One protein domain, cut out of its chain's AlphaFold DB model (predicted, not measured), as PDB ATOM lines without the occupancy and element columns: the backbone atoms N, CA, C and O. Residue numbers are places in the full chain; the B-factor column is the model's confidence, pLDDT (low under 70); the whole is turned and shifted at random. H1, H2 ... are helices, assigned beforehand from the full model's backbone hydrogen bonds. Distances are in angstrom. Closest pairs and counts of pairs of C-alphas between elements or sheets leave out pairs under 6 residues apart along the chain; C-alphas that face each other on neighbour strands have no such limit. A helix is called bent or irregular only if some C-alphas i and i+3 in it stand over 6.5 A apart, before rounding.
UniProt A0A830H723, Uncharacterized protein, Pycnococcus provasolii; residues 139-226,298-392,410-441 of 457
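This is residues 139 to 226, 298 to 392 and 410 to 441 of the 457 residues of an uncharacterized protein of Pycnococcus provasolii (UniProt A0A830H723). Four long helices, H3, H4, H5 and the bent H6, stand side by side in a chain of contacts, each packed on the next, with H8 running beside H5 and close to H4. The bundle is loose and elongated; residues 139 to 148 of H1 and 378 to 392, mostly H7, stick out of it, and the small H2 packs on one end of H4. The printed part has 215 residues with eight named helices, H1 to H8 in order, and no named strand, and its class is all helix. The whole is loose, with a radius of gyration of the C-alphas of 22.8 A and spans of 81 by 50 by 29 A.

H1, residues 139 to 150, is close but not clearly touching H2, residues 154 to 158; their closest C-alphas, Tyr 149 and Lys 157, are 7.0 A apart. H3, residues 164 to 194, and H4, residues 201 to 223, form a helical hairpin, opposite ways at a shallow tilt of 22 degrees; H3 touches H4 with residues 178 to 192 alone, closest at the C-alphas of Val 185 and Arg 208, 5.4 A. H2 touches residues 222 to 223 of H4 alone, with the C-alphas of Ala 158 and Trp 222 closest at 6.5 A. H4 touches H5, residues 300 to 332, opposite ways at a shallow tilt of 27 degrees; the closest C-alphas, Leu 207 and Ala 313, are 5.0 A apart. H6, residues 342 to 376, was assigned as one helix by its hydrogen bonds but is bent, with C-alphas 352 and 355 6.5 A apart; its arms H6a, residues 342 to 352, and H6b, residues 355 to 376, stand at 25 degrees. H5 and H6a form a helical hairpin, with a shallow tilt of 32 degrees, only just short of steep; residues 321 to 332 of H5 alone touch H6a, closest at the C-alphas of Ala 325 and Trp 347, 5.7 A. H6b touches H5, with the C-alphas of Ala 311 and Ala 362 closest at 4.0 A. H7, residues 379 to 392, touches no helix. H8, residues 410 to 441, touches H5 with residues 412 to 420 alone, the same way at 13 degrees, a shallow tilt; the closest C-alphas, Ala 301 and Phe 413, are 6.5 A apart. H4, H5 and H8 form a bundle, three helices side by side. In H1 to H5, H6a, H6b, H7 and H8 every O i to N i+4 pair is within hydrogen-bond range.

H1 begins at C-alpha 139, (13.161, 2.910, -62.919). From first to last C-alpha H3 measures 45.4 A, H4 32.9 A, H5 47.8 A, H6b 31.0 A and H8 45.1 A. H8 ends at C-alpha 441, (54.653, 48.413, -16.932).

The C-alphas farthest apart, Arg 139 and Pro 334, are 81.2 A apart. Residues 227 to 297 are not printed, with 5.4 A between C-alphas 226 and 298, nor are 393 to 409, with 20.4 A between C-alphas 392 and 410. Of the links printed whole, none is long. The mean pLDDT of the printed part is 71.4, and 88 residues are under 70, among them residues 139 to 171, 375 to 392 and 410 to 441.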
ATOM      1  N   ARG A 139      12.731   3.714 -64.078       49.66
ATOM      2  CA  ARG A 139      13.161   2.910 -62.919       49.66
ATOM      3  C   ARG A 139      14.567   2.340 -63.108       49.66
ATOM      4  O   ARG A 139      15.397   2.509 -62.223       49.66
ATOM      5  N   LYS A 140      14.887   1.765 -64.275       49.75
ATOM      6  CA  LYS A 140      16.253   1.287 -64.583       49.75
ATOM      7  C   LYS A 140      17.297   2.406 -64.503       49.75
ATOM      8  O   LYS A 140      18.355   2.204 -63.914       49.75
ATOM      9  N   ARG A 141      16.997   3.593 -65.044       47.59
ATOM     10  CA  ARG A 141      17.886   4.765 -64.941       47.59
ATOM     11  C   ARG A 141      18.020   5.273 -63.503       47.59
ATOM     12  O   ARG A 141      19.123   5.636 -63.105       47.59
ATOM     13  N   ALA A 142      16.935   5.270 -62.728       44.31
ATOM     14  CA  ALA A 142      16.937   5.661 -61.320       44.31
ATOM     15  C   ALA A 142      17.792   4.713 -60.468       44.31
ATOM     16  O   ALA A 142      18.635   5.182 -59.708       44.31
ATOM     17  N   VAL A 143      17.657   3.396 -60.671       49.69
ATOM     18  CA  VAL A 143      18.493   2.384 -60.011       49.69
ATOM     19  C   VAL A 143      19.954   2.582 -60.394       49.69
ATOM     20  O   VAL A 143      20.762   2.790 -59.500       49.69
ATOM     21  N   GLN A 144      20.295   2.644 -61.689       49.16
ATOM     22  CA  GLN A 144      21.677   2.869 -62.148       49.16
ATOM     23  C   GLN A 144      22.291   4.167 -61.602       49.16
ATOM     24  O   GLN A 144      23.485   4.216 -61.306       49.16
ATOM     25  N   TYR A 145      21.499   5.233 -61.474       48.78
ATOM     26  CA  TYR A 145      21.946   6.484 -60.871       48.78
ATOM     27  C   TYR A 145      22.151   6.348 -59.360       48.78
ATOM     28  O   TYR A 145      23.165   6.821 -58.859       48.78
ATOM     29  N   ALA A 146      21.243   5.679 -58.643       46.28
ATOM     30  CA  ALA A 146      21.375   5.414 -57.213       46.28
ATOM     31  C   ALA A 146      22.612   4.557 -56.908       46.28
ATOM     32  O   ALA A 146      23.361   4.896 -55.995       46.28
ATOM     33  N   THR A 147      22.904   3.532 -57.720       46.75
ATOM     34  CA  THR A 147      24.125   2.715 -57.584       46.75
ATOM     35  C   THR A 147      25.377   3.538 -57.873       46.75
ATOM     36  O   THR A 147      26.317   3.534 -57.081       46.75
ATOM     37  N   ARG A 148      25.382   4.319 -58.965       49.69
ATOM     38  CA  ARG A 148      26.498   5.223 -59.290       49.69
ATOM     39  C   ARG A 148      26.704   6.282 -58.213       49.69
ATOM     40  O   ARG A 148      27.838   6.628 -57.926       49.69
ATOM     41  N   TYR A 149      25.630   6.799 -57.625       42.81
ATOM     42  CA  TYR A 149      25.686   7.778 -56.550       42.81
ATOM     43  C   TYR A 149      26.194   7.147 -55.254       42.81
ATOM     44  O   TYR A 149      27.063   7.734 -54.625       42.81
ATOM     45  N   ALA A 150      25.714   5.966 -54.852       50.12
ATOM     46  CA  ALA A 150      26.215   5.257 -53.674       50.12
ATOM     47  C   ALA A 150      27.731   5.026 -53.776       50.12
ATOM     48  O   ALA A 150      28.453   5.350 -52.832       50.12
ATOM     49  N   ALA A 151      28.194   4.628 -54.965       46.53
ATOM     50  CA  ALA A 151      29.599   4.432 -55.312       46.53
ATOM     51  C   ALA A 151      30.400   5.733 -55.539       46.53
ATOM     52  O   ALA A 151      31.620   5.686 -55.684       46.53
ATOM     53  N   MET A 152      29.762   6.912 -55.586       48.06
ATOM     54  CA  MET A 152      30.498   8.169 -55.742       48.06
ATOM     55  C   MET A 152      31.222   8.539 -54.440       48.06
ATOM     56  O   MET A 152      30.608   8.523 -53.366       48.06
ATOM     57  N   PRO A 153      32.491   8.979 -54.520       45.91
ATOM     58  CA  PRO A 153      33.174   9.543 -53.368       45.91
ATOM     59  C   PRO A 153      32.432  10.795 -52.869       45.91
ATOM     60  O   PRO A 153      31.827  11.534 -53.651       45.91
ATOM     61  N   LEU A 154      32.459  11.022 -51.553       47.78
ATOM     62  CA  LEU A 154      31.640  12.023 -50.847       47.78
ATOM     63  C   LEU A 154      31.758  13.451 -51.424       47.78
ATOM     64  O   LEU A 154      30.774  14.187 -51.469       47.78
ATOM     65  N   TRP A 155      32.905  13.821 -51.993       47.03
ATOM     66  CA  TRP A 155      33.095  15.114 -52.662       47.03
ATOM     67  C   TRP A 155      32.303  15.254 -53.980       47.03
ATOM     68  O   TRP A 155      31.853  16.348 -54.324       47.03
ATOM     69  N   ARG A 156      32.055  14.155 -54.714       47.88
ATOM     70  CA  ARG A 156      31.167  14.161 -55.896       47.88
ATOM     71  C   ARG A 156      29.706  14.281 -55.489       47.88
ATOM     72  O   ARG A 156      28.944  14.946 -56.185       47.88
ATOM     73  N   LYS A 157      29.340  13.688 -54.351       51.41
ATOM     74  CA  LYS A 157      28.001  13.763 -53.750       51.41
ATOM     75  C   LYS A 157      27.637  15.206 -53.371       51.41
ATOM     76  O   LYS A 157      26.553  15.667 -53.723       51.41
ATOM     77  N   ALA A 158      28.584  15.945 -52.794       48.66
ATOM     78  CA  ALA A 158      28.432  17.339 -52.375       48.66
ATOM     79  C   ALA A 158      28.128  18.335 -53.516       48.66
ATOM     80  O   ALA A 158      27.492  19.355 -53.267       48.66
ATOM     81  N   CYS A 159      28.558  18.052 -54.752       50.22
ATOM     82  CA  CYS A 159      28.446  18.960 -55.905       50.22
ATOM     83  C   CYS A 159      27.578  18.397 -57.046       50.22
ATOM     84  O   CYS A 159      27.597  18.915 -58.166       50.22
ATOM     85  N   CYS A 160      26.839  17.308 -56.808       46.47
ATOM     86  CA  CYS A 160      26.358  16.426 -57.875       46.47
ATOM     87  C   CYS A 160      25.268  16.998 -58.805       46.47
ATOM     88  O   CYS A 160      24.885  16.320 -59.756       46.47
ATOM     89  N   HIS A 161      24.827  18.243 -58.606       52.03
ATOM     90  CA  HIS A 161      23.802  18.894 -59.437       52.03
ATOM     91  C   HIS A 161      24.295  20.135 -60.199       52.03
ATOM     92  O   HIS A 161      23.636  20.567 -61.139       52.03
ATOM     93  N   ALA A 162      25.496  20.646 -59.904       51.91
ATOM     94  CA  ALA A 162      26.053  21.769 -60.656       51.91
ATOM     95  C   ALA A 162      26.605  21.309 -62.030       51.91
ATOM     96  O   ALA A 162      27.046  20.159 -62.160       51.91
ATOM     97  N   PRO A 163      26.616  22.160 -63.073       53.97
ATOM     98  CA  PRO A 163      27.344  21.912 -64.320       53.97
ATOM     99  C   PRO A 163      28.820  21.569 -64.053       53.97
ATOM    100  O   PRO A 163      29.406  22.081 -63.102       53.97
ATOM    101  N   LYS A 164      29.455  20.737 -64.898       56.12
ATOM    102  CA  LYS A 164      30.853  20.276 -64.704       56.12
ATOM    103  C   LYS A 164      31.839  21.418 -64.398       56.12
ATOM    104  O   LYS A 164      32.679  21.259 -63.518       56.12
ATOM    105  N   LYS A 165      31.696  22.560 -65.080       53.53
ATOM    106  CA  LYS A 165      32.524  23.761 -64.886       53.53
ATOM    107  C   LYS A 165      32.386  24.342 -63.471       53.53
ATOM    108  O   LYS A 165      33.381  24.529 -62.782       53.53
ATOM    109  N   GLN A 166      31.151  24.497 -62.999       56.19
ATOM    110  CA  GLN A 166      30.847  25.032 -61.670       56.19
ATOM    111  C   GLN A 166      31.291  24.077 -60.549       56.19
ATOM    112  O   GLN A 166      31.738  24.535 -59.506       56.19
ATOM    113  N   ARG A 167      31.265  22.750 -60.770       62.62
ATOM    114  CA  ARG A 167      31.835  21.778 -59.812       62.62
ATOM    115  C   ARG A 167      33.340  21.948 -59.638       62.62
ATOM    116  O   ARG A 167      33.826  21.863 -58.518       62.62
ATOM    117  N   TYR A 168      34.067  22.147 -60.736       64.00
ATOM    118  CA  TYR A 168      35.517  22.312 -60.695       64.00
ATOM    119  C   TYR A 168      35.912  23.615 -59.992       64.00
ATOM    120  O   TYR A 168      36.787  23.603 -59.133       64.00
ATOM    121  N   GLU A 169      35.223  24.716 -60.293       64.75
ATOM    122  CA  GLU A 169      35.452  26.012 -59.643       64.75
ATOM    123  C   GLU A 169      35.149  25.956 -58.136       64.75
ATOM    124  O   GLU A 169      35.972  26.397 -57.336       64.75
ATOM    125  N   CYS A 170      34.043  25.314 -57.745       63.97
ATOM    126  CA  CYS A 170      33.704  25.037 -56.347       63.97
ATOM    127  C   CYS A 170      34.788  24.210 -55.636       63.97
ATOM    128  O   CYS A 170      35.249  24.593 -54.564       63.97
ATOM    129  N   LEU A 171      35.222  23.094 -56.231       69.62
ATOM    130  CA  LEU A 171      36.239  22.220 -55.637       69.62
ATOM    131  C   LEU A 171      37.604  22.908 -55.530       69.62
ATOM    132  O   LEU A 171      38.299  22.728 -54.533       69.62
ATOM    133  N   ARG A 172      37.979  23.718 -56.527       73.62
ATOM    134  CA  ARG A 172      39.226  24.490 -56.516       73.62
ATOM    135  C   ARG A 172      39.204  25.570 -55.433       73.62
ATOM    136  O   ARG A 172      40.182  25.705 -54.705       73.62
ATOM    137  N   GLY A 173      38.092  26.297 -55.304       71.06
ATOM    138  CA  GLY A 173      37.895  27.281 -54.236       71.06
ATOM    139  C   GLY A 173      37.942  26.640 -52.848       71.06
ATOM    140  O   GLY A 173      38.669  27.109 -51.978       71.06
ATOM    141  N   MET A 174      37.257  25.509 -52.666       73.75
ATOM    142  CA  MET A 174      37.278  24.749 -51.414       73.75
ATOM    143  C   MET A 174      38.685  24.252 -51.065       73.75
ATOM    144  O   MET A 174      39.129  24.426 -49.935       73.75
ATOM    145  N   GLY A 175      39.398  23.662 -52.030       77.31
ATOM    146  CA  GLY A 175      40.768  23.195 -51.825       77.31
ATOM    147  C   GLY A 175      41.699  24.325 -51.385       77.31
ATOM    148  O   GLY A 175      42.486  24.138 -50.462       77.31
ATOM    149  N   ALA A 176      41.552  25.515 -51.979       80.50
ATOM    150  CA  ALA A 176      42.311  26.697 -51.585       80.50
ATOM    151  C   ALA A 176      41.973  27.170 -50.162       80.50
ATOM    152  O   ALA A 176      42.885  27.477 -49.401       80.50
ATOM    153  N   ILE A 177      40.690  27.189 -49.777       80.44
ATOM    154  CA  ILE A 177      40.272  27.585 -48.423       80.44
ATOM    155  C   ILE A 177      40.805  26.591 -47.385       80.44
ATOM    156  O   ILE A 177      41.411  27.008 -46.403       80.44
ATOM    157  N   ILE A 178      40.645  25.285 -47.615       80.44
ATOM    158  CA  ILE A 178      41.124  24.249 -46.688       80.44
ATOM    159  C   ILE A 178      42.647  24.330 -46.547       80.44
ATOM    160  O   ILE A 178      43.149  24.416 -45.426       80.44
ATOM    161  N   ALA A 179      43.382  24.377 -47.662       84.19
ATOM    162  CA  ALA A 179      44.836  24.502 -47.640       84.19
ATOM    163  C   ALA A 179      45.290  25.791 -46.937       84.19
ATOM    164  O   ALA A 179      46.191  25.745 -46.103       84.19
ATOM    165  N   GLY A 180      44.629  26.919 -47.212       85.88
ATOM    166  CA  GLY A 180      44.907  28.198 -46.562       85.88
ATOM    167  C   GLY A 180      44.671  28.153 -45.052       85.88
ATOM    168  O   GLY A 180      45.531  28.574 -44.285       85.88
ATOM    169  N   THR A 181      43.550  27.581 -44.603       84.44
ATOM    170  CA  THR A 181      43.264  27.431 -43.165       84.44
ATOM    171  C   THR A 181      44.269  26.519 -42.466       84.44
ATOM    172  O   THR A 181      44.766  26.875 -41.402       84.44
ATOM    173  N   ALA A 182      44.643  25.391 -43.077       83.94
ATOM    174  CA  ALA A 182      45.655  24.491 -42.528       83.94
ATOM    175  C   ALA A 182      47.035  25.166 -42.440       83.94
ATOM    176  O   ALA A 182      47.719  25.046 -41.422       83.94
ATOM    177  N   ALA A 183      47.425  25.928 -43.467       88.62
ATOM    178  CA  ALA A 183      48.664  26.701 -43.467       88.62
ATOM    179  C   ALA A 183      48.680  27.764 -42.355       88.62
ATOM    180  O   ALA A 183      49.676  27.908 -41.655       88.62
ATOM    181  N   LEU A 184      47.568  28.472 -42.134       85.69
ATOM    182  CA  LEU A 184      47.469  29.470 -41.064       85.69
ATOM    183  C   LEU A 184      47.536  28.842 -39.667       85.69
ATOM    184  O   LEU A 184      48.221  29.369 -38.796       85.69
ATOM    185  N   VAL A 185      46.860  27.711 -39.452       86.81
ATOM    186  CA  VAL A 185      46.879  27.003 -38.161       86.81
ATOM    187  C   VAL A 185      48.277  26.472 -37.844       86.81
ATOM    188  O   VAL A 185      48.757  26.648 -36.725       86.81
ATOM    189  N   THR A 186      48.944  25.865 -38.830       85.75
ATOM    190  CA  THR A 186      50.315  25.346 -38.675       85.75
ATOM    191  C   THR A 186      51.327  26.468 -38.463       85.75
ATOM    192  O   THR A 186      52.175  26.360 -37.580       85.75
ATOM    193  N   LEU A 187      51.199  27.582 -39.188       88.81
ATOM    194  CA  LEU A 187      52.025  28.768 -38.969       88.81
ATOM    195  C   LEU A 187      51.819  29.347 -37.563       88.81
ATOM    196  O   LEU A 187      52.793  29.670 -36.887       88.81
ATOM    197  N   ALA A 188      50.571  29.457 -37.101       85.62
ATOM    198  CA  ALA A 188      50.269  29.957 -35.764       85.62
ATOM    199  C   ALA A 188      50.822  29.034 -34.668       85.62
ATOM    200  O   ALA A 188      51.321  29.517 -33.658       85.62
ATOM    201  N   GLU A 189      50.773  27.715 -34.864       88.69
ATOM    202  CA  GLU A 189      51.401  26.751 -33.960       88.69
ATOM    203  C   GLU A 189      52.920  26.892 -33.914       88.69
ATOM    204  O   GLU A 189      53.487  26.927 -32.824       88.69
ATOM    205  N   TRP A 190      53.568  27.005 -35.073       89.88
ATOM    206  CA  TRP A 190      55.010  27.212 -35.143       89.88
ATOM    207  C   TRP A 190      55.421  28.505 -34.425       89.88
ATOM    208  O   TRP A 190      56.261  28.476 -33.528       89.88
ATOM    209  N   LEU A 191      54.744  29.622 -34.717       87.56
ATOM    210  CA  LEU A 191      54.977  30.901 -34.040       87.56
ATOM    211  C   LEU A 191      54.754  30.804 -32.522       87.56
ATOM    212  O   LEU A 191      55.498  31.404 -31.751       87.56
ATOM    213  N   GLN A 192      53.763  30.028 -32.072       87.06
ATOM    214  CA  GLN A 192      53.464  29.853 -30.650       87.06
ATOM    215  C   GLN A 192      54.635  29.219 -29.888       87.06
ATOM    216  O   GLN A 192      54.849  29.556 -28.722       87.06
ATOM    217  N   GLN A 193      55.383  28.314 -30.526       86.94
ATOM    218  CA  GLN A 193      56.554  27.673 -29.923       86.94
ATOM    219  C   GLN A 193      57.681  28.690 -29.701       86.94
ATOM    220  O   GLN A 193      58.272  28.726 -28.619       86.94
ATOM    221  N   GLU A 194      57.899  29.579 -30.669       89.12
ATOM    222  CA  GLU A 194      58.912  30.638 -30.589       89.12
ATOM    223  C   GLU A 194      58.560  31.708 -29.543       89.12
ATOM    224  O   GLU A 194      59.422  32.208 -28.822       89.12
ATOM    225  N   VAL A 195      57.273  32.047 -29.410       84.88
ATOM    226  CA  VAL A 195      56.825  33.209 -28.623       84.88
ATOM    227  C   VAL A 195      56.148  32.848 -27.293       84.88
ATOM    228  O   VAL A 195      55.455  33.687 -26.709       84.88
ATOM    229  N   HIS A 196      56.353  31.626 -26.784       77.50
ATOM    230  CA  HIS A 196      55.616  31.049 -25.646       77.50
ATOM    231  C   HIS A 196      55.656  31.873 -24.340       77.50
ATOM    232  O   HIS A 196      54.701  31.816 -23.570       77.50
ATOM    233  N   ASN A 197      56.695  32.687 -24.116       80.12
ATOM    234  CA  ASN A 197      56.826  33.565 -22.936       80.12
ATOM    235  C   ASN A 197      56.529  35.053 -23.215       80.12
ATOM    236  O   ASN A 197      56.773  35.914 -22.368       80.12
ATOM    237  N   SER A 198      56.022  35.382 -24.403       83.31
ATOM    238  CA  SER A 198      55.711  36.759 -24.803       83.31
ATOM    239  C   SER A 198      54.250  37.134 -24.521       83.31
ATOM    240  O   SER A 198      53.391  36.272 -24.308       83.31
ATOM    241  N   SER A 199      53.940  38.434 -24.577       83.69
ATOM    242  CA  SER A 199      52.556  38.932 -24.609       83.69
ATOM    243  C   SER A 199      51.755  38.417 -25.811       83.69
ATOM    244  O   SER A 199      50.534  38.347 -25.727       83.69
ATOM    245  N   TRP A 200      52.418  37.993 -26.892       87.38
ATOM    246  CA  TRP A 200      51.773  37.536 -28.127       87.38
ATOM    247  C   TRP A 200      51.204  36.115 -28.022       87.38
ATOM    248  O   TRP A 200      50.361  35.728 -28.829       87.38
ATOM    249  N   SER A 201      51.623  35.345 -27.012       87.25
ATOM    250  CA  SER A 201      51.226  33.943 -26.824       87.25
ATOM    251  C   SER A 201      49.710  33.752 -26.684       87.25
ATOM    252  O   SER A 201      49.154  32.778 -27.188       87.25
ATOM    253  N   VAL A 202      49.015  34.674 -26.020       89.38
ATOM    254  CA  VAL A 202      47.566  34.578 -25.801       89.38
ATOM    255  C   VAL A 202      46.769  34.890 -27.075       89.38
ATOM    256  O   VAL A 202      45.998  34.022 -27.492       89.38
ATOM    257  N   PRO A 203      46.934  36.064 -27.725       90.62
ATOM    258  CA  PRO A 203      46.230  36.365 -28.972       90.62
ATOM    259  C   PRO A 203      46.474  35.311 -30.053       90.62
ATOM    260  O   PRO A 203      45.544  34.915 -30.751       90.62
ATOM    261  N   LEU A 204      47.703  34.801 -30.145       90.56
ATOM    262  CA  LEU A 204      48.077  33.779 -31.114       90.56
ATOM    263  C   LEU A 204      47.419  32.418 -30.823       90.56
ATOM    264  O   LEU A 204      46.929  31.768 -31.747       90.56
ATOM    265  N   LEU A 205      47.303  32.018 -29.551       90.38
ATOM    266  CA  LEU A 205      46.568  30.812 -29.161       90.38
ATOM    267  C   LEU A 205      45.080  30.912 -29.521       90.38
ATOM    268  O   LEU A 205      44.514  29.958 -30.063       90.38
ATOM    269  N   VAL A 206      44.445  32.054 -29.239       92.25
ATOM    270  CA  VAL A 206      43.025  32.267 -29.567       92.25
ATOM    271  C   VAL A 206      42.826  32.324 -31.080       92.25
ATOM    272  O   VAL A 206      41.897  31.699 -31.596       92.25
ATOM    273  N   LEU A 207      43.721  32.991 -31.811       92.12
ATOM    274  CA  LEU A 207      43.719  33.008 -33.271       92.12
ATOM    275  C   LEU A 207      43.831  31.586 -33.839       92.12
ATOM    276  O   LEU A 207      43.036  31.205 -34.696       92.12
ATOM    277  N   ARG A 208      44.753  30.762 -33.329       91.38
ATOM    278  CA  ARG A 208      44.904  29.359 -33.742       91.38
ATOM    279  C   ARG A 208      43.643  28.541 -33.470       91.38
ATOM    280  O   ARG A 208      43.176  27.807 -34.339       91.38
ATOM    281  N   ALA A 209      43.085  28.651 -32.266       90.06
ATOM    282  CA  ALA A 209      41.888  27.906 -31.885       90.06
ATOM    283  C   ALA A 209      40.684  28.304 -32.756       90.06
ATOM    284  O   ALA A 209      40.019  27.443 -33.329       90.06
ATOM    285  N   SER A 210      40.443  29.607 -32.916       92.44
ATOM    286  CA  SER A 210      39.323  30.128 -33.709       92.44
ATOM    287  C   SER A 210      39.453  29.820 -35.203       92.44
ATOM    288  O   SER A 210      38.476  29.392 -35.813       92.44
ATOM    289  N   THR A 211      40.649  29.929 -35.788       90.06
ATOM    290  CA  THR A 211      40.897  29.526 -37.187       90.06
ATOM    291  C   THR A 211      40.747  28.019 -37.402       90.06
ATOM    292  O   THR A 211      40.251  27.606 -38.451       90.06
ATOM    293  N   SER A 212      41.080  27.193 -36.404       88.62
ATOM    294  CA  SER A 212      40.851  25.741 -36.462       88.62
ATOM    295  C   SER A 212      39.359  25.405 -36.463       88.62
ATOM    296  O   SER A 212      38.908  24.606 -37.284       88.62
ATOM    297  N   VAL A 213      38.576  26.049 -35.588       89.31
ATOM    298  CA  VAL A 213      37.110  25.890 -35.555       89.31
ATOM    299  C   VAL A 213      36.488  26.383 -36.861       89.31
ATOM    300  O   VAL A 213      35.675  25.676 -37.450       89.31
ATOM    301  N   LEU A 214      36.913  27.548 -37.360       91.69
ATOM    302  CA  LEU A 214      36.470  28.094 -38.643       91.69
ATOM    303  C   LEU A 214      36.718  27.101 -39.787       91.69
ATOM    304  O   LEU A 214      35.794  26.781 -40.535       91.69
ATOM    305  N   GLY A 215      37.943  26.576 -39.892       88.00
ATOM    306  CA  GLY A 215      38.312  25.575 -40.893       88.00
ATOM    307  C   GLY A 215      37.468  24.305 -40.781       88.00
ATOM    308  O   GLY A 215      36.918  23.849 -41.784       88.00
ATOM    309  N   ALA A 216      37.286  23.779 -39.566       87.50
ATOM    310  CA  ALA A 216      36.456  22.602 -39.315       87.50
ATOM    311  C   ALA A 216      34.988  22.827 -39.711       87.50
ATOM    312  O   ALA A 216      34.402  21.980 -40.383       87.50
ATOM    313  N   CYS A 217      34.392  23.973 -39.368       89.69
ATOM    314  CA  CYS A 217      33.023  24.297 -39.763       89.69
ATOM    315  C   CYS A 217      32.884  24.420 -41.286       89.69
ATOM    316  O   CYS A 217      31.937  23.870 -41.848       89.69
ATOM    317  N   ILE A 218      33.828  25.079 -41.972       88.12
ATOM    318  CA  ILE A 218      33.822  25.190 -43.441       88.12
ATOM    319  C   ILE A 218      33.895  23.803 -44.084       88.12
ATOM    320  O   ILE A 218      33.089  23.488 -44.957       88.12
ATOM    321  N   VAL A 219      34.823  22.965 -43.623       84.69
ATOM    322  CA  VAL A 219      34.954  21.557 -44.017       84.69
ATOM    323  C   VAL A 219      33.602  20.861 -43.842       84.69
ATOM    324  O   VAL A 219      32.994  20.424 -44.818       84.69
ATOM    325  N   LEU A 220      33.057  20.829 -42.628       84.25
ATOM    326  CA  LEU A 220      31.813  20.122 -42.332       84.25
ATOM    327  C   LEU A 220      30.620  20.627 -43.156       84.25
ATOM    328  O   LEU A 220      29.844  19.805 -43.637       84.25
ATOM    329  N   ILE A 221      30.498  21.937 -43.407       86.56
ATOM    330  CA  ILE A 221      29.444  22.501 -44.272       86.56
ATOM    331  C   ILE A 221      29.446  21.829 -45.643       86.56
ATOM    332  O   ILE A 221      28.380  21.547 -46.195       86.56
ATOM    333  N   TRP A 222      30.630  21.551 -46.187       83.56
ATOM    334  CA  TRP A 222      30.799  20.896 -47.480       83.56
ATOM    335  C   TRP A 222      30.501  19.397 -47.458       83.56
ATOM    336  O   TRP A 222      30.010  18.863 -48.458       83.56
ATOM    337  N   TRP A 223      30.746  18.728 -46.333       79.94
ATOM    338  CA  TRP A 223      30.432  17.309 -46.164       79.94
ATOM    339  C   TRP A 223      28.957  17.043 -45.856       79.94
ATOM    340  O   TRP A 223      28.419  16.031 -46.307       79.94
ATOM    341  N   VAL A 224      28.283  17.947 -45.147       79.75
ATOM    342  CA  VAL A 224      26.868  17.798 -44.793       79.75
ATOM    343  C   VAL A 224      25.985  18.049 -46.016       79.75
ATOM    344  O   VAL A 224      26.122  19.063 -46.707       79.75
ATOM    345  N   ASP A 225      25.067  17.120 -46.303       81.19
ATOM    346  CA  ASP A 225      24.011  17.328 -47.301       81.19
ATOM    347  C   ASP A 225      23.006  18.350 -46.736       81.19
ATOM    348  O   ASP A 225      22.349  18.051 -45.732       81.19
ATOM    349  N   PRO A 226      22.839  19.534 -47.359       84.38
ATOM    350  CA  PRO A 226      21.865  20.527 -46.913       84.38
ATOM    351  C   PRO A 226      20.408  20.047 -47.069       84.38
ATOM    352  O   PRO A 226      19.484  20.775 -46.736       84.38
ATOM    353  N   ARG A 298      19.687  21.943 -41.973       81.75
ATOM    354  CA  ARG A 298      20.639  20.849 -41.675       81.75
ATOM    355  C   ARG A 298      22.091  21.284 -41.469       81.75
ATOM    356  O   ARG A 298      22.841  20.564 -40.821       81.75
ATOM    357  N   ASN A 299      22.520  22.409 -42.042       87.25
ATOM    358  CA  ASN A 299      23.908  22.882 -41.940       87.25
ATOM    359  C   ASN A 299      24.033  24.331 -41.438       87.25
ATOM    360  O   ASN A 299      25.145  24.845 -41.315       87.25
ATOM    361  N   VAL A 300      22.916  24.969 -41.092       87.19
ATOM    362  CA  VAL A 300      22.871  26.329 -40.552       87.19
ATOM    363  C   VAL A 300      23.677  26.479 -39.260       87.19
ATOM    364  O   VAL A 300      24.371  27.474 -39.096       87.19
ATOM    365  N   ALA A 301      23.684  25.477 -38.373       84.75
ATOM    366  CA  ALA A 301      24.462  25.527 -37.134       84.75
ATOM    367  C   ALA A 301      25.968  25.650 -37.420       84.75
ATOM    368  O   ALA A 301      26.681  26.401 -36.759       84.75
ATOM    369  N   LEU A 302      26.446  24.971 -38.469       87.62
ATOM    370  CA  LEU A 302      27.828  25.094 -38.919       87.62
ATOM    371  C   LEU A 302      28.087  26.471 -39.542       87.62
ATOM    372  O   LEU A 302      29.152  27.038 -39.325       87.62
ATOM    373  N   PHE A 303      27.120  27.031 -40.279       90.06
ATOM    374  CA  PHE A 303      27.210  28.395 -40.814       90.06
ATOM    375  C   PHE A 303      27.273  29.449 -39.699       90.06
ATOM    376  O   PHE A 303      28.080  30.376 -39.762       90.06
ATOM    377  N   VAL A 304      26.489  29.282 -38.636       89.50
ATOM    378  CA  VAL A 304      26.575  30.099 -37.420       89.50
ATOM    379  C   VAL A 304      27.961  29.955 -36.775       89.50
ATOM    380  O   VAL A 304      28.590  30.961 -36.446       89.50
ATOM    381  N   GLY A 305      28.492  28.730 -36.690       88.38
ATOM    382  CA  GLY A 305      29.856  28.460 -36.224       88.38
ATOM    383  C   GLY A 305      30.937  29.174 -37.044       88.38
ATOM    384  O   GLY A 305      31.830  29.786 -36.462       88.38
ATOM    385  N   VAL A 306      30.824  29.180 -38.380       91.81
ATOM    386  CA  VAL A 306      31.715  29.942 -39.279       91.81
ATOM    387  C   VAL A 306      31.720  31.429 -38.920       91.81
ATOM    388  O   VAL A 306      32.786  32.036 -38.839       91.81
ATOM    389  N   ASN A 307      30.549  32.014 -38.668       93.12
ATOM    390  CA  ASN A 307      30.424  33.435 -38.355       93.12
ATOM    391  C   ASN A 307      31.035  33.796 -36.989       93.12
ATOM    392  O   ASN A 307      31.815  34.743 -36.900       93.12
ATOM    393  N   PHE A 308      30.756  33.022 -35.935       91.75
ATOM    394  CA  PHE A 308      31.339  33.278 -34.612       91.75
ATOM    395  C   PHE A 308      32.848  33.021 -34.573       91.75
ATOM    396  O   PHE A 308      33.602  33.851 -34.065       91.75
ATOM    397  N   ALA A 309      33.311  31.906 -35.143       92.31
ATOM    398  CA  ALA A 309      34.735  31.594 -35.204       92.31
ATOM    399  C   ALA A 309      35.501  32.622 -36.051       92.31
ATOM    400  O   ALA A 309      36.585  33.050 -35.659       92.31
ATOM    401  N   GLY A 310      34.914  33.073 -37.166       93.31
ATOM    402  CA  GLY A 310      35.464  34.141 -38.001       93.31
ATOM    403  C   GLY A 310      35.577  35.476 -37.263       93.31
ATOM    404  O   GLY A 310      36.624  36.116 -37.329       93.31
ATOM    405  N   ALA A 311      34.551  35.866 -36.498       94.31
ATOM    406  CA  ALA A 311      34.592  37.082 -35.687       94.31
ATOM    407  C   ALA A 311      35.698  37.024 -34.618       94.31
ATOM    408  O   ALA A 311      36.480  37.964 -34.482       94.31
ATOM    409  N   ILE A 312      35.818  35.899 -33.904       93.88
ATOM    410  CA  ILE A 312      36.868  35.704 -32.891       93.88
ATOM    411  C   ILE A 312      38.259  35.725 -33.536       93.88
ATOM    412  O   ILE A 312      39.168  36.356 -32.995       93.88
ATOM    413  N   ALA A 313      38.429  35.081 -34.693       92.81
ATOM    414  CA  ALA A 313      39.694  35.086 -35.423       92.81
ATOM    415  C   ALA A 313      40.089  36.505 -35.861       92.81
ATOM    416  O   ALA A 313      41.232  36.906 -35.650       92.81
ATOM    417  N   ALA A 314      39.144  37.291 -36.388       92.88
ATOM    418  CA  ALA A 314      39.385  38.673 -36.804       92.88
ATOM    419  C   ALA A 314      39.787  39.579 -35.628       92.88
ATOM    420  O   ALA A 314      40.748  40.342 -35.733       92.88
ATOM    421  N   LEU A 315      39.110  39.459 -34.482       92.44
ATOM    422  CA  LEU A 315      39.470  40.209 -33.274       92.44
ATOM    423  C   LEU A 315      40.841  39.787 -32.730       92.44
ATOM    424  O   LEU A 315      41.652  40.637 -32.372       92.44
ATOM    425  N   SER A 316      41.128  38.483 -32.716       92.00
ATOM    426  CA  SER A 316      42.414  37.951 -32.241       92.00
ATOM    427  C   SER A 316      43.575  38.395 -33.131       92.00
ATOM    428  O   SER A 316      44.652  38.706 -32.628       92.00
ATOM    429  N   TRP A 317      43.345  38.481 -34.444       91.50
ATOM    430  CA  TRP A 317      44.304  39.022 -35.405       91.50
ATOM    431  C   TRP A 317      44.611  40.500 -35.148       91.50
ATOM    432  O   TRP A 317      45.781  40.870 -35.088       91.50
ATOM    433  N   SER A 318      43.585  41.334 -34.931       90.31
ATOM    434  CA  SER A 318      43.772  42.750 -34.576       90.31
ATOM    435  C   SER A 318      44.560  42.903 -33.270       90.31
ATOM    436  O   SER A 318      45.537  43.651 -33.224       90.31
ATOM    437  N   MET A 319      44.229  42.125 -32.230       89.94
ATOM    438  CA  MET A 319      44.983  42.152 -30.969       89.94
ATOM    439  C   MET A 319      46.452  41.754 -31.154       89.94
ATOM    440  O   MET A 319      47.331  42.430 -30.624       89.94
ATOM    441  N   LEU A 320      46.723  40.700 -31.930       89.50
ATOM    442  CA  LEU A 320      48.084  40.260 -32.236       89.50
ATOM    443  C   LEU A 320      48.874  41.347 -32.977       89.50
ATOM    444  O   LEU A 320      49.995  41.663 -32.584       89.50
ATOM    445  N   MET A 321      48.289  41.942 -34.019       86.25
ATOM    446  CA  MET A 321      48.950  42.983 -34.811       86.25
ATOM    447  C   MET A 321      49.246  44.230 -33.988       86.25
ATOM    448  O   MET A 321      50.333  44.791 -34.097       86.25
ATOM    449  N   ARG A 322      48.327  44.619 -33.105       84.75
ATOM    450  CA  ARG A 322      48.538  45.713 -32.160       84.75
ATOM    451  C   ARG A 322      49.696  45.435 -31.204       84.75
ATOM    452  O   ARG A 322      50.536  46.306 -31.006       84.75
ATOM    453  N   ASP A 323      49.757  44.244 -30.615       86.56
ATOM    454  CA  ASP A 323      50.814  43.909 -29.656       86.56
ATOM    455  C   ASP A 323      52.194  43.816 -30.334       86.56
ATOM    456  O   ASP A 323      53.198  44.214 -29.738       86.56
ATOM    457  N   ILE A 324      52.254  43.344 -31.586       84.62
ATOM    458  CA  ILE A 324      53.472  43.373 -32.415       84.62
ATOM    459  C   ILE A 324      53.874  44.820 -32.718       84.62
ATOM    460  O   ILE A 324      55.032  45.193 -32.534       84.62
ATOM    461  N   ALA A 325      52.921  45.649 -33.150       83.06
ATOM    462  CA  ALA A 325      53.167  47.045 -33.484       83.06
ATOM    463  C   ALA A 325      53.648  47.849 -32.261       83.06
ATOM    464  O   ALA A 325      54.570  48.654 -32.386       83.06
ATOM    465  N   TYR A 326      53.084  47.600 -31.073       82.94
ATOM    466  CA  TYR A 326      53.531  48.224 -29.825       82.94
ATOM    467  C   TYR A 326      54.935  47.795 -29.407       82.94
ATOM    468  O   TYR A 326      55.737  48.660 -29.059       82.94
ATOM    469  N   ASP A 327      55.251  46.499 -29.436       83.56
ATOM    470  CA  ASP A 327      56.592  46.020 -29.077       83.56
ATOM    471  C   ASP A 327      57.649  46.562 -30.050       83.56
ATOM    472  O   ASP A 327      58.713  47.024 -29.637       83.56
ATOM    473  N   TYR A 328      57.326  46.611 -31.345       81.19
ATOM    474  CA  TYR A 328      58.200  47.204 -32.351       81.19
ATOM    475  C   TYR A 328      58.417  48.710 -32.133       81.19
ATOM    476  O   TYR A 328      59.558  49.181 -32.157       81.19
ATOM    477  N   ALA A 329      57.349  49.467 -31.865       78.06
ATOM    478  CA  ALA A 329      57.437  50.894 -31.553       78.06
ATOM    479  C   ALA A 329      58.240  51.150 -30.264       78.06
ATOM    480  O   ALA A 329      59.067  52.058 -30.216       78.06
ATOM    481  N   ALA A 330      58.053  50.320 -29.233       80.38
ATOM    482  CA  ALA A 330      58.780  50.431 -27.971       80.38
ATOM    483  C   ALA A 330      60.289  50.181 -28.131       80.38
ATOM    484  O   ALA A 330      61.085  50.841 -27.468       80.38
ATOM    485  N   ARG A 331      60.689  49.262 -29.022       81.94
ATOM    486  CA  ARG A 331      62.105  48.969 -29.316       81.94
ATOM    487  C   ARG A 331      62.776  50.009 -30.218       81.94
ATOM    488  O   ARG A 331      63.987  50.176 -30.133       81.94
ATOM    489  N   SER A 332      62.017  50.668 -31.094       77.12
ATOM    490  CA  SER A 332      62.533  51.661 -32.055       77.12
ATOM    491  C   SER A 332      62.527  53.098 -31.514       77.12
ATOM    492  O   SER A 332      63.209  53.973 -32.053       77.12
ATOM    493  N   TRP A 333      61.816  53.363 -30.416       70.75
ATOM    494  CA  TRP A 333      61.848  54.657 -29.734       70.75
ATOM    495  C   TRP A 333      63.126  54.831 -28.887       70.75
ATOM    496  O   TRP A 333      63.430  53.942 -28.091       70.75
ATOM    497  N   PRO A 334      63.872  55.962 -28.960       67.12
ATOM    498  CA  PRO A 334      63.638  57.195 -29.727       67.12
ATOM    499  C   PRO A 334      64.433  57.285 -31.048       67.12
ATOM    500  O   PRO A 334      64.427  58.345 -31.679       67.12
ATOM    501  N   ALA A 335      65.131  56.212 -31.443       62.47
ATOM    502  CA  ALA A 335      66.053  56.186 -32.583       62.47
ATOM    503  C   ALA A 335      65.395  56.629 -33.904       62.47
ATOM    504  O   ALA A 335      66.035  57.321 -34.688       62.47
ATOM    505  N   ASP A 336      64.098  56.343 -34.074       61.19
ATOM    506  CA  ASP A 336      63.315  56.665 -35.277       61.19
ATOM    507  C   ASP A 336      62.162  57.654 -35.009       61.19
ATOM    508  O   ASP A 336      61.079  57.552 -35.590       61.19
ATOM    509  N   SER A 337      62.370  58.624 -34.109       62.06
ATOM    510  CA  SER A 337      61.352  59.611 -33.691       62.06
ATOM    511  C   SER A 337      60.898  60.602 -34.781       62.06
ATOM    512  O   SER A 337      60.017  61.428 -34.532       62.06
ATOM    513  N   SER A 338      61.444  60.525 -35.998       71.44
ATOM    514  CA  SER A 338      60.911  61.262 -37.145       71.44
ATOM    515  C   SER A 338      59.523  60.734 -37.513       71.44
ATOM    516  O   SER A 338      59.364  59.543 -37.765       71.44
ATOM    517  N   SER A 339      58.535  61.619 -37.645       69.00
ATOM    518  CA  SER A 339      57.169  61.286 -38.092       69.00
ATOM    519  C   SER A 339      57.093  60.672 -39.500       69.00
ATOM    520  O   SER A 339      56.042  60.194 -39.913       69.00
ATOM    521  N   SER A 340      58.199  60.673 -40.243       73.81
ATOM    522  CA  SER A 340      58.360  60.060 -41.562       73.81
ATOM    523  C   SER A 340      59.051  58.691 -41.528       73.81
ATOM    524  O   SER A 340      59.319  58.131 -42.594       73.81
ATOM    525  N   SER A 341      59.358  58.136 -40.349       80.75
ATOM    526  CA  SER A 341      59.987  56.819 -40.276       80.75
ATOM    527  C   SER A 341      59.026  55.736 -40.797       80.75
ATOM    528  O   SER A 341      57.825  55.762 -40.500       80.75
ATOM    529  N   PRO A 342      59.521  54.749 -41.569       80.12
ATOM    530  CA  PRO A 342      58.698  53.636 -42.047       80.12
ATOM    531  C   PRO A 342      57.997  52.881 -40.910       80.12
ATOM    532  O   PRO A 342      56.903  52.350 -41.089       80.12
ATOM    533  N   THR A 343      58.618  52.867 -39.730       75.94
ATOM    534  CA  THR A 343      58.126  52.223 -38.511       75.94
ATOM    535  C   THR A 343      56.853  52.888 -37.994       75.94
ATOM    536  O   THR A 343      55.859  52.211 -37.721       75.94
ATOM    537  N   TRP A 344      56.844  54.220 -37.950       77.50
ATOM    538  CA  TRP A 344      55.690  55.017 -37.561       77.50
ATOM    539  C   TRP A 344      54.549  54.915 -38.582       77.50
ATOM    540  O   TRP A 344      53.390  54.748 -38.201       77.50
ATOM    541  N   LEU A 345      54.868  54.934 -39.882       81.50
ATOM    542  CA  LEU A 345      53.877  54.767 -40.953       81.50
ATOM    543  C   LEU A 345      53.212  53.385 -40.916       81.50
ATOM    544  O   LEU A 345      51.994  53.289 -41.072       81.50
ATOM    545  N   ALA A 346      53.984  52.323 -40.672       78.56
ATOM    546  CA  ALA A 346      53.444  50.978 -40.508       78.56
ATOM    547  C   ALA A 346      52.507  50.903 -39.291       78.56
ATOM    548  O   ALA A 346      51.384  50.419 -39.413       78.56
ATOM    549  N   TRP A 347      52.925  51.448 -38.143       82.25
ATOM    550  CA  TRP A 347      52.102  51.513 -36.932       82.25
ATOM    551  C   TRP A 347      50.777  52.260 -37.174       82.25
ATOM    552  O   TRP A 347      49.704  51.745 -36.853       82.25
ATOM    553  N   MET A 348      50.827  53.430 -37.824       82.06
ATOM    554  CA  MET A 348      49.638  54.193 -38.224       82.06
ATOM    555  C   MET A 348      48.729  53.397 -39.162       82.06
ATOM    556  O   MET A 348      47.518  53.382 -38.963       82.06
ATOM    557  N   PHE A 349      49.288  52.717 -40.166       83.50
ATOM    558  CA  PHE A 349      48.513  51.906 -41.103       83.50
ATOM    559  C   PHE A 349      47.762  50.769 -40.396       83.50
ATOM    560  O   PHE A 349      46.567  50.579 -40.633       83.50
ATOM    561  N   PHE A 350      48.427  50.041 -39.494       81.19
ATOM    562  CA  PHE A 350      47.783  48.952 -38.758       81.19
ATOM    563  C   PHE A 350      46.623  49.454 -37.885       81.19
ATOM    564  O   PHE A 350      45.537  48.879 -37.935       81.19
ATOM    565  N   HIS A 351      46.795  50.572 -37.179       82.69
ATOM    566  CA  HIS A 351      45.752  51.107 -36.298       82.69
ATOM    567  C   HIS A 351      44.637  51.877 -37.007       82.69
ATOM    568  O   HIS A 351      43.489  51.824 -36.575       82.69
ATOM    569  N   LEU A 352      44.944  52.604 -38.083       86.31
ATOM    570  CA  LEU A 352      43.955  53.430 -38.783       86.31
ATOM    571  C   LEU A 352      43.196  52.669 -39.869       86.31
ATOM    572  O   LEU A 352      42.101  53.085 -40.238       86.31
ATOM    573  N   VAL A 353      43.766  51.583 -40.398       86.94
ATOM    574  CA  VAL A 353      43.178  50.843 -41.522       86.94
ATOM    575  C   VAL A 353      42.839  49.416 -41.118       86.94
ATOM    576  O   VAL A 353      41.678  49.019 -41.206       86.94
ATOM    577  N   MET A 354      43.820  48.641 -40.654       85.19
ATOM    578  CA  MET A 354      43.604  47.209 -40.417       85.19
ATOM    579  C   MET A 354      42.693  46.935 -39.221       85.19
ATOM    580  O   MET A 354      41.803  46.092 -39.334       85.19
ATOM    581  N   ASP A 355      42.857  47.661 -38.114       87.50
ATOM    582  CA  ASP A 355      42.007  47.498 -36.932       87.50
ATOM    583  C   ASP A 355      40.524  47.782 -37.248       87.50
ATOM    584  O   ASP A 355      39.705  46.881 -37.045       87.50
ATOM    585  N   PRO A 356      40.136  48.941 -37.827       90.19
ATOM    586  CA  PRO A 356      38.745  49.193 -38.208       90.19
ATOM    587  C   PRO A 356      38.173  48.145 -39.162       90.19
ATOM    588  O   PRO A 356      37.016  47.758 -39.015       90.19
ATOM    589  N   VAL A 357      38.976  47.650 -40.110       90.81
ATOM    590  CA  VAL A 357      38.557  46.581 -41.027       90.81
ATOM    591  C   VAL A 357      38.277  45.287 -40.265       90.81
ATOM    592  O   VAL A 357      37.244  44.660 -40.495       90.81
ATOM    593  N   CYS A 358      39.143  44.899 -39.326       91.06
ATOM    594  CA  CYS A 358      38.945  43.703 -38.507       91.06
ATOM    595  C   CYS A 358      37.721  43.837 -37.589       91.06
ATOM    596  O   CYS A 358      36.943  42.889 -37.479       91.06
ATOM    597  N   PHE A 359      37.501  45.006 -36.979       89.38
ATOM    598  CA  PHE A 359      36.312  45.276 -36.165       89.38
ATOM    599  C   PHE A 359      35.028  45.279 -36.994       89.38
ATOM    600  O   PHE A 359      34.032  44.695 -36.571       89.38
ATOM    601  N   ALA A 360      35.045  45.883 -38.183       91.50
ATOM    602  CA  ALA A 360      33.902  45.876 -39.090       91.50
ATOM    603  C   ALA A 360      33.577  44.452 -39.562       91.50
ATOM    604  O   ALA A 360      32.415  44.046 -39.537       91.50
ATOM    605  N   ALA A 361      34.598  43.668 -39.923       90.50
ATOM    606  CA  ALA A 361      34.437  42.267 -40.299       90.50
ATOM    607  C   ALA A 361      33.879  41.434 -39.136       90.50
ATOM    608  O   ALA A 361      32.901  40.711 -39.317       90.50
ATOM    609  N   ALA A 362      34.437  41.581 -37.931       92.50
ATOM    610  CA  ALA A 362      33.958  40.886 -36.740       92.50
ATOM    611  C   ALA A 362      32.516  41.277 -36.386       92.50
ATOM    612  O   ALA A 362      31.701  40.404 -36.097       92.50
ATOM    613  N   GLY A 363      32.183  42.567 -36.458       85.69
ATOM    614  CA  GLY A 363      30.836  43.075 -36.212       85.69
ATOM    615  C   GLY A 363      29.820  42.542 -37.222       85.69
ATOM    616  O   GLY A 363      28.759  42.060 -36.827       85.69
ATOM    617  N   PHE A 364      30.161  42.549 -38.512       90.06
ATOM    618  CA  PHE A 364      29.310  41.995 -39.566       90.06
ATOM    619  C   PHE A 364      29.114  40.481 -39.413       90.06
ATOM    620  O   PHE A 364      27.983  40.001 -39.459       90.06
ATOM    621  N   SER A 365      30.186  39.724 -39.161       90.31
ATOM    622  CA  SER A 365      30.092  38.285 -38.899       90.31
ATOM    623  C   SER A 365      29.268  37.986 -37.647       90.31
ATOM    624  O   SER A 365      28.430  37.091 -37.670       90.31
ATOM    625  N   MET A 366      29.427  38.757 -36.570       88.81
ATOM    626  CA  MET A 366      28.625  38.582 -35.359       88.81
ATOM    627  C   MET A 366      27.145  38.885 -35.613       88.81
ATOM    628  O   MET A 366      26.290  38.120 -35.172       88.81
ATOM    629  N   PHE A 367      26.836  39.937 -36.375       86.44
ATOM    630  CA  PHE A 367      25.470  40.252 -36.792       86.44
ATOM    631  C   PHE A 367      24.837  39.098 -37.578       86.44
ATOM    632  O   PHE A 367      23.741  38.666 -37.235       86.44
ATOM    633  N   LEU A 368      25.539  38.543 -38.571       86.31
ATOM    634  CA  LEU A 368      25.051  37.391 -39.338       86.31
ATOM    635  C   LEU A 368      24.898  36.131 -38.479       86.31
ATOM    636  O   LEU A 368      23.938  35.384 -38.660       86.31
ATOM    637  N   GLY A 369      25.816  35.897 -37.540       84.12
ATOM    638  CA  GLY A 369      25.729  34.790 -36.589       84.12
ATOM    639  C   GLY A 369      24.492  34.902 -35.702       84.12
ATOM    640  O   GLY A 369      23.714  33.956 -35.620       84.12
ATOM    641  N   ILE A 370      24.267  36.071 -35.096       80.69
ATOM    642  CA  ILE A 370      23.096  36.346 -34.250       80.69
ATOM    643  C   ILE A 370      21.808  36.262 -35.069       80.69
ATOM    644  O   ILE A 370      20.860  35.609 -34.640       80.69
ATOM    645  N   PHE A 371      21.781  36.865 -36.258       80.06
ATOM    646  CA  PHE A 371      20.647  36.780 -37.173       80.06
ATOM    647  C   PHE A 371      20.321  35.320 -37.511       80.06
ATOM    648  O   PHE A 371      19.173  34.907 -37.393       80.06
ATOM    649  N   GLY A 372      21.334  34.515 -37.846       75.88
ATOM    650  CA  GLY A 372      21.175  33.083 -38.092       75.88
ATOM    651  C   GLY A 372      20.636  32.328 -36.877       75.88
ATOM    652  O   GLY A 372      19.787  31.455 -37.036       75.88
ATOM    653  N   VAL A 373      21.059  32.686 -35.661       76.38
ATOM    654  CA  VAL A 373      20.513  32.084 -34.437       76.38
ATOM    655  C   VAL A 373      19.037  32.439 -34.259       76.38
ATOM    656  O   VAL A 373      18.212  31.549 -34.088       76.38
ATOM    657  N   VAL A 374      18.688  33.721 -34.347       73.94
ATOM    658  CA  VAL A 374      17.323  34.211 -34.101       73.94
ATOM    659  C   VAL A 374      16.333  33.716 -35.159       73.94
ATOM    660  O   VAL A 374      15.208  33.356 -34.829       73.94
ATOM    661  N   HIS A 375      16.736  33.684 -36.431       66.31
ATOM    662  CA  HIS A 375      15.838  33.323 -37.531       66.31
ATOM    663  C   HIS A 375      15.702  31.821 -37.763       66.31
ATOM    664  O   HIS A 375      14.705  31.396 -38.349       66.31
ATOM    665  N   VAL A 376      16.694  31.026 -37.354       64.75
ATOM    666  CA  VAL A 376      16.718  29.582 -37.632       64.75
ATOM    667  C   VAL A 376      16.462  28.734 -36.392       64.75
ATOM    668  O   VAL A 376      15.984  27.611 -36.533       64.75
ATOM    669  N   PHE A 377      16.664  29.292 -35.199       63.56
ATOM    670  CA  PHE A 377      16.108  28.770 -33.951       63.56
ATOM    671  C   PHE A 377      15.002  29.705 -33.450       63.56
ATOM    672  O   PHE A 377      15.147  30.294 -32.373       63.56
ATOM    673  N   PRO A 378      13.912  29.918 -34.216       55.78
ATOM    674  CA  PRO A 378      12.776  30.616 -33.651       55.78
ATOM    675  C   PRO A 378      12.322  29.855 -32.404       55.78
ATOM    676  O   PRO A 378      12.324  28.621 -32.376       55.78
ATOM    677  N   LEU A 379      11.903  30.610 -31.385       47.34
ATOM    678  CA  LEU A 379      11.206  30.073 -30.217       47.34
ATOM    679  C   LEU A 379      10.053  29.144 -30.619       47.34
ATOM    680  O   LEU A 379       9.688  28.310 -29.812       47.34
ATOM    681  N   ASP A 380       9.522  29.249 -31.840       45.81
ATOM    682  CA  ASP A 380       8.490  28.366 -32.381       45.81
ATOM    683  C   ASP A 380       8.897  26.888 -32.343       45.81
ATOM    684  O   ASP A 380       8.104  26.092 -31.877       45.81
ATOM    685  N   ASP A 381      10.136  26.508 -32.695       52.66
ATOM    686  CA  ASP A 381      10.575  25.103 -32.566       52.66
ATOM    687  C   ASP A 381      10.666  24.688 -31.075       52.66
ATOM    688  O   ASP A 381      10.540  23.516 -30.747       52.66
ATOM    689  N   VAL A 382      10.899  25.626 -30.146       48.28
ATOM    690  CA  VAL A 382      10.933  25.357 -28.691       48.28
ATOM    691  C   VAL A 382       9.523  25.291 -28.103       48.28
ATOM    692  O   VAL A 382       9.283  24.468 -27.236       48.28
ATOM    693  N   ILE A 383       8.607  26.140 -28.568       48.03
ATOM    694  CA  ILE A 383       7.193  26.173 -28.182       48.03
ATOM    695  C   ILE A 383       6.463  24.969 -28.772       48.03
ATOM    696  O   ILE A 383       5.619  24.406 -28.092       48.03
ATOM    697  N   ASP A 384       6.790  24.574 -30.002       48.53
ATOM    698  CA  ASP A 384       6.252  23.381 -30.650       48.53
ATOM    699  C   ASP A 384       6.775  22.128 -29.930       48.53
ATOM    700  O   ASP A 384       5.963  21.337 -29.485       48.53
ATOM    701  N   ASN A 385       8.082  22.021 -29.637       48.22
ATOM    702  CA  ASN A 385       8.595  20.918 -28.801       48.22
ATOM    703  C   ASN A 385       8.009  20.919 -27.375       48.22
ATOM    704  O   ASN A 385       7.792  19.860 -26.808       48.22
ATOM    705  N   ALA A 386       7.775  22.091 -26.775       47.91
ATOM    706  CA  ALA A 386       7.168  22.190 -25.446       47.91
ATOM    707  C   ALA A 386       5.659  21.904 -25.468       47.91
ATOM    708  O   ALA A 386       5.110  21.531 -24.441       47.91
ATOM    709  N   ARG A 387       4.982  22.105 -26.604       53.22
ATOM    710  CA  ARG A 387       3.598  21.668 -26.816       53.22
ATOM    711  C   ARG A 387       3.534  20.168 -27.031       53.22
ATOM    712  O   ARG A 387       2.714  19.545 -26.384       53.22
ATOM    713  N   ASP A 388       4.428  19.614 -27.843       51.66
ATOM    714  CA  ASP A 388       4.522  18.173 -28.066       51.66
ATOM    715  C   ASP A 388       4.852  17.438 -26.748       51.66
ATOM    716  O   ASP A 388       4.254  16.412 -26.471       51.66
ATOM    717  N   GLU A 389       5.708  17.997 -25.876       53.53
ATOM    718  CA  GLU A 389       5.962  17.460 -24.520       53.53
ATOM    719  C   GLU A 389       4.738  17.554 -23.585       53.53
ATOM    720  O   GLU A 389       4.616  16.749 -22.666       53.53
ATOM    721  N   ILE A 390       3.845  18.532 -23.780       55.53
ATOM    722  CA  ILE A 390       2.596  18.660 -23.006       55.53
ATOM    723  C   ILE A 390       1.529  17.701 -23.553       55.53
ATOM    724  O   ILE A 390       0.843  17.066 -22.760       55.53
ATOM    725  N   ASP A 391       1.430  17.556 -24.876       51.50
ATOM    726  CA  ASP A 391       0.498  16.638 -25.539       51.50
ATOM    727  C   ASP A 391       0.914  15.166 -25.305       51.50
ATOM    728  O   ASP A 391       0.062  14.339 -24.996       51.50
ATOM    729  N   GLU A 392       2.215  14.828 -25.325       52.72
ATOM    730  CA  GLU A 392       2.717  13.490 -24.944       52.72
ATOM    731  C   GLU A 392       2.420  13.161 -23.470       52.72
ATOM    732  O   GLU A 392       2.165  12.008 -23.132       52.72
ATOM    733  N   ARG A 410      21.076  20.497 -31.049       42.75
ATOM    734  CA  ARG A 410      21.089  21.079 -29.695       42.75
ATOM    735  C   ARG A 410      22.477  20.964 -29.058       42.75
ATOM    736  O   ARG A 410      22.983  21.959 -28.551       42.75
ATOM    737  N   SER A 411      23.138  19.809 -29.182       43.97
ATOM    738  CA  SER A 411      24.490  19.606 -28.637       43.97
ATOM    739  C   SER A 411      25.559  20.447 -29.342       43.97
ATOM    740  O   SER A 411      26.387  21.055 -28.670       43.97
ATOM    741  N   VAL A 412      25.536  20.567 -30.675       42.62
ATOM    742  CA  VAL A 412      26.502  21.408 -31.409       42.62
ATOM    743  C   VAL A 412      26.290  22.891 -31.105       42.62
ATOM    744  O   VAL A 412      27.265  23.612 -30.900       42.62
ATOM    745  N   PHE A 413      25.038  23.350 -31.028       47.12
ATOM    746  CA  PHE A 413      24.708  24.723 -30.649       47.12
ATOM    747  C   PHE A 413      25.138  25.033 -29.213       47.12
ATOM    748  O   PHE A 413      25.812  26.033 -28.978       47.12
ATOM    749  N   GLU A 414      24.826  24.155 -28.263       49.12
ATOM    750  CA  GLU A 414      25.193  24.333 -26.862       49.12
ATOM    751  C   GLU A 414      26.714  24.302 -26.669       49.12
ATOM    752  O   GLU A 414      27.265  25.124 -25.937       49.12
ATOM    753  N   VAL A 415      27.421  23.434 -27.399       47.00
ATOM    754  CA  VAL A 415      28.887  23.423 -27.442       47.00
ATOM    755  C   VAL A 415      29.418  24.725 -28.043       47.00
ATOM    756  O   VAL A 415      30.320  25.322 -27.461       47.00
ATOM    757  N   CYS A 416      28.846  25.232 -29.139       43.12
ATOM    758  CA  CYS A 416      29.277  26.491 -29.757       43.12
ATOM    759  C   CYS A 416      29.020  27.706 -28.854       43.12
ATOM    760  O   CYS A 416      29.898  28.553 -28.714       43.12
ATOM    761  N   VAL A 417      27.863  27.785 -28.193       49.25
ATOM    762  CA  VAL A 417      27.512  28.874 -27.268       49.25
ATOM    763  C   VAL A 417      28.353  28.805 -25.996       49.25
ATOM    764  O   VAL A 417      28.860  29.833 -25.547       49.25
ATOM    765  N   ARG A 418      28.578  27.608 -25.435       48.59
ATOM    766  CA  ARG A 418      29.475  27.421 -24.285       48.59
ATOM    767  C   ARG A 418      30.918  27.765 -24.649       48.59
ATOM    768  O   ARG A 418      31.563  28.468 -23.880       48.59
ATOM    769  N   LEU A 419      31.405  27.356 -25.824       46.03
ATOM    770  CA  LEU A 419      32.737  27.725 -26.318       46.03
ATOM    771  C   LEU A 419      32.849  29.228 -26.582       46.03
ATOM    772  O   LEU A 419      33.856  29.825 -26.215       46.03
ATOM    773  N   CYS A 420      31.826  29.867 -27.150       42.41
ATOM    774  CA  CYS A 420      31.823  31.305 -27.415       42.41
ATOM    775  C   CYS A 420      31.758  32.116 -26.112       42.41
ATOM    776  O   CYS A 420      32.543  33.040 -25.927       42.41
ATOM    777  N   SER A 421      30.899  31.732 -25.163       45.16
ATOM    778  CA  SER A 421      30.801  32.343 -23.829       45.16
ATOM    779  C   SER A 421      32.088  32.158 -23.025       45.16
ATOM    780  O   SER A 421      32.595  33.112 -22.433       45.16
ATOM    781  N   LEU A 422      32.681  30.960 -23.064       46.31
ATOM    782  CA  LEU A 422      33.989  30.701 -22.471       46.31
ATOM    783  C   LEU A 422      35.064  31.562 -23.135       46.31
ATOM    784  O   LEU A 422      35.850  32.179 -22.429       46.31
ATOM    785  N   THR A 423      35.059  31.681 -24.463       44.66
ATOM    786  CA  THR A 423      36.026  32.507 -25.197       44.66
ATOM    787  C   THR A 423      35.870  33.984 -24.854       44.66
ATOM    788  O   THR A 423      36.869  34.633 -24.583       44.66
ATOM    789  N   VAL A 424      34.651  34.521 -24.762       45.34
ATOM    790  CA  VAL A 424      34.403  35.914 -24.349       45.34
ATOM    791  C   VAL A 424      34.843  36.150 -22.907       45.34
ATOM    792  O   VAL A 424      35.480  37.162 -22.628       45.34
ATOM    793  N   ARG A 425      34.575  35.216 -21.987       47.16
ATOM    794  CA  ARG A 425      35.020  35.315 -20.586       47.16
ATOM    795  C   ARG A 425      36.538  35.233 -20.475       47.16
ATOM    796  O   ARG A 425      37.132  36.020 -19.747       47.16
ATOM    797  N   VAL A 426      37.163  34.337 -21.234       48.78
ATOM    798  CA  VAL A 426      38.619  34.185 -21.315       48.78
ATOM    799  C   VAL A 426      39.252  35.427 -21.944       48.78
ATOM    800  O   VAL A 426      40.199  35.953 -21.382       48.78
ATOM    801  N   LEU A 427      38.703  35.966 -23.033       43.31
ATOM    802  CA  LEU A 427      39.183  37.196 -23.669       43.31
ATOM    803  C   LEU A 427      38.977  38.427 -22.783       43.31
ATOM    804  O   LEU A 427      39.859  39.275 -22.723       43.31
ATOM    805  N   THR A 428      37.869  38.513 -22.047       48.88
ATOM    806  CA  THR A 428      37.634  39.595 -21.075       48.88
ATOM    807  C   THR A 428      38.619  39.504 -19.912       48.88
ATOM    808  O   THR A 428      39.228  40.505 -19.546       48.88
ATOM    809  N   ALA A 429      38.838  38.303 -19.369       49.22
ATOM    810  CA  ALA A 429      39.784  38.078 -18.279       49.22
ATOM    811  C   ALA A 429      41.241  38.308 -18.716       49.22
ATOM    812  O   ALA A 429      42.014  38.949 -18.008       49.22
ATOM    813  N   LEU A 430      41.616  37.841 -19.909       48.16
ATOM    814  CA  LEU A 430      42.944  38.054 -20.484       48.16
ATOM    815  C   LEU A 430      43.146  39.516 -20.895       48.16
ATOM    816  O   LEU A 430      44.218  40.062 -20.666       48.16
ATOM    817  N   GLY A 431      42.111  40.186 -21.401       41.69
ATOM    818  CA  GLY A 431      42.109  41.626 -21.650       41.69
ATOM    819  C   GLY A 431      42.317  42.429 -20.366       41.69
ATOM    820  O   GLY A 431      43.143  43.336 -20.345       41.69
ATOM    821  N   GLN A 432      41.659  42.053 -19.266       50.19
ATOM    822  CA  GLN A 432      41.883  42.659 -17.949       50.19
ATOM    823  C   GLN A 432      43.303  42.401 -17.421       50.19
ATOM    824  O   GLN A 432      43.909  43.315 -16.863       50.19
ATOM    825  N   LEU A 433      43.868  41.211 -17.650       49.12
ATOM    826  CA  LEU A 433      45.262  40.873 -17.323       49.12
ATOM    827  C   LEU A 433      46.279  41.664 -18.158       49.12
ATOM    828  O   LEU A 433      47.289  42.124 -17.633       49.12
ATOM    829  N   VAL A 434      46.015  41.869 -19.449       49.19
ATOM    830  CA  VAL A 434      46.869  42.686 -20.323       49.19
ATOM    831  C   VAL A 434      46.773  44.159 -19.932       49.19
ATOM    832  O   VAL A 434      47.805  44.808 -19.821       49.19
ATOM    833  N   VAL A 435      45.579  44.682 -19.638       51.31
ATOM    834  CA  VAL A 435      45.392  46.070 -19.171       51.31
ATOM    835  C   VAL A 435      46.083  46.302 -17.826       51.31
ATOM    836  O   VAL A 435      46.771  47.307 -17.667       51.31
ATOM    837  N   THR A 436      45.981  45.365 -16.879       53.53
ATOM    838  CA  THR A 436      46.680  45.463 -15.584       53.53
ATOM    839  C   THR A 436      48.193  45.311 -15.726       53.53
ATOM    840  O   THR A 436      48.934  46.064 -15.098       53.53
ATOM    841  N   ARG A 437      48.684  44.432 -16.609       46.91
ATOM    842  CA  ARG A 437      50.120  44.315 -16.919       46.91
ATOM    843  C   ARG A 437      50.662  45.560 -17.627       46.91
ATOM    844  O   ARG A 437      51.766  45.996 -17.320       46.91
ATOM    845  N   HIS A 438      49.897  46.153 -18.541       48.44
ATOM    846  CA  HIS A 438      50.279  47.378 -19.244       48.44
ATOM    847  C   HIS A 438      50.230  48.600 -18.311       48.44
ATOM    848  O   HIS A 438      51.087  49.471 -18.413       48.44
ATOM    849  N   ALA A 439      49.296  48.641 -17.352       50.41
ATOM    850  CA  ALA A 439      49.283  49.633 -16.274       50.41
ATOM    851  C   ALA A 439      50.503  49.483 -15.346       50.41
ATOM    852  O   ALA A 439      51.180  50.467 -15.068       50.41
ATOM    853  N   TYR A 440      50.850  48.251 -14.962       46.25
ATOM    854  CA  TYR A 440      52.030  47.954 -14.144       46.25
ATOM    855  C   TYR A 440      53.349  48.332 -14.840       46.25
ATOM    856  O   TYR A 440      54.226  48.932 -14.225       46.25
ATOM    857  N   LEU A 441      53.481  48.032 -16.137       46.03
ATOM    858  CA  LEU A 441      54.653  48.413 -16.932       46.03
ATOM    859  C   LEU A 441      54.712  49.924 -17.207       46.03
ATOM    860  O   LEU A 441      55.794  50.502 -17.255       46.03
TER     861      LEU A 441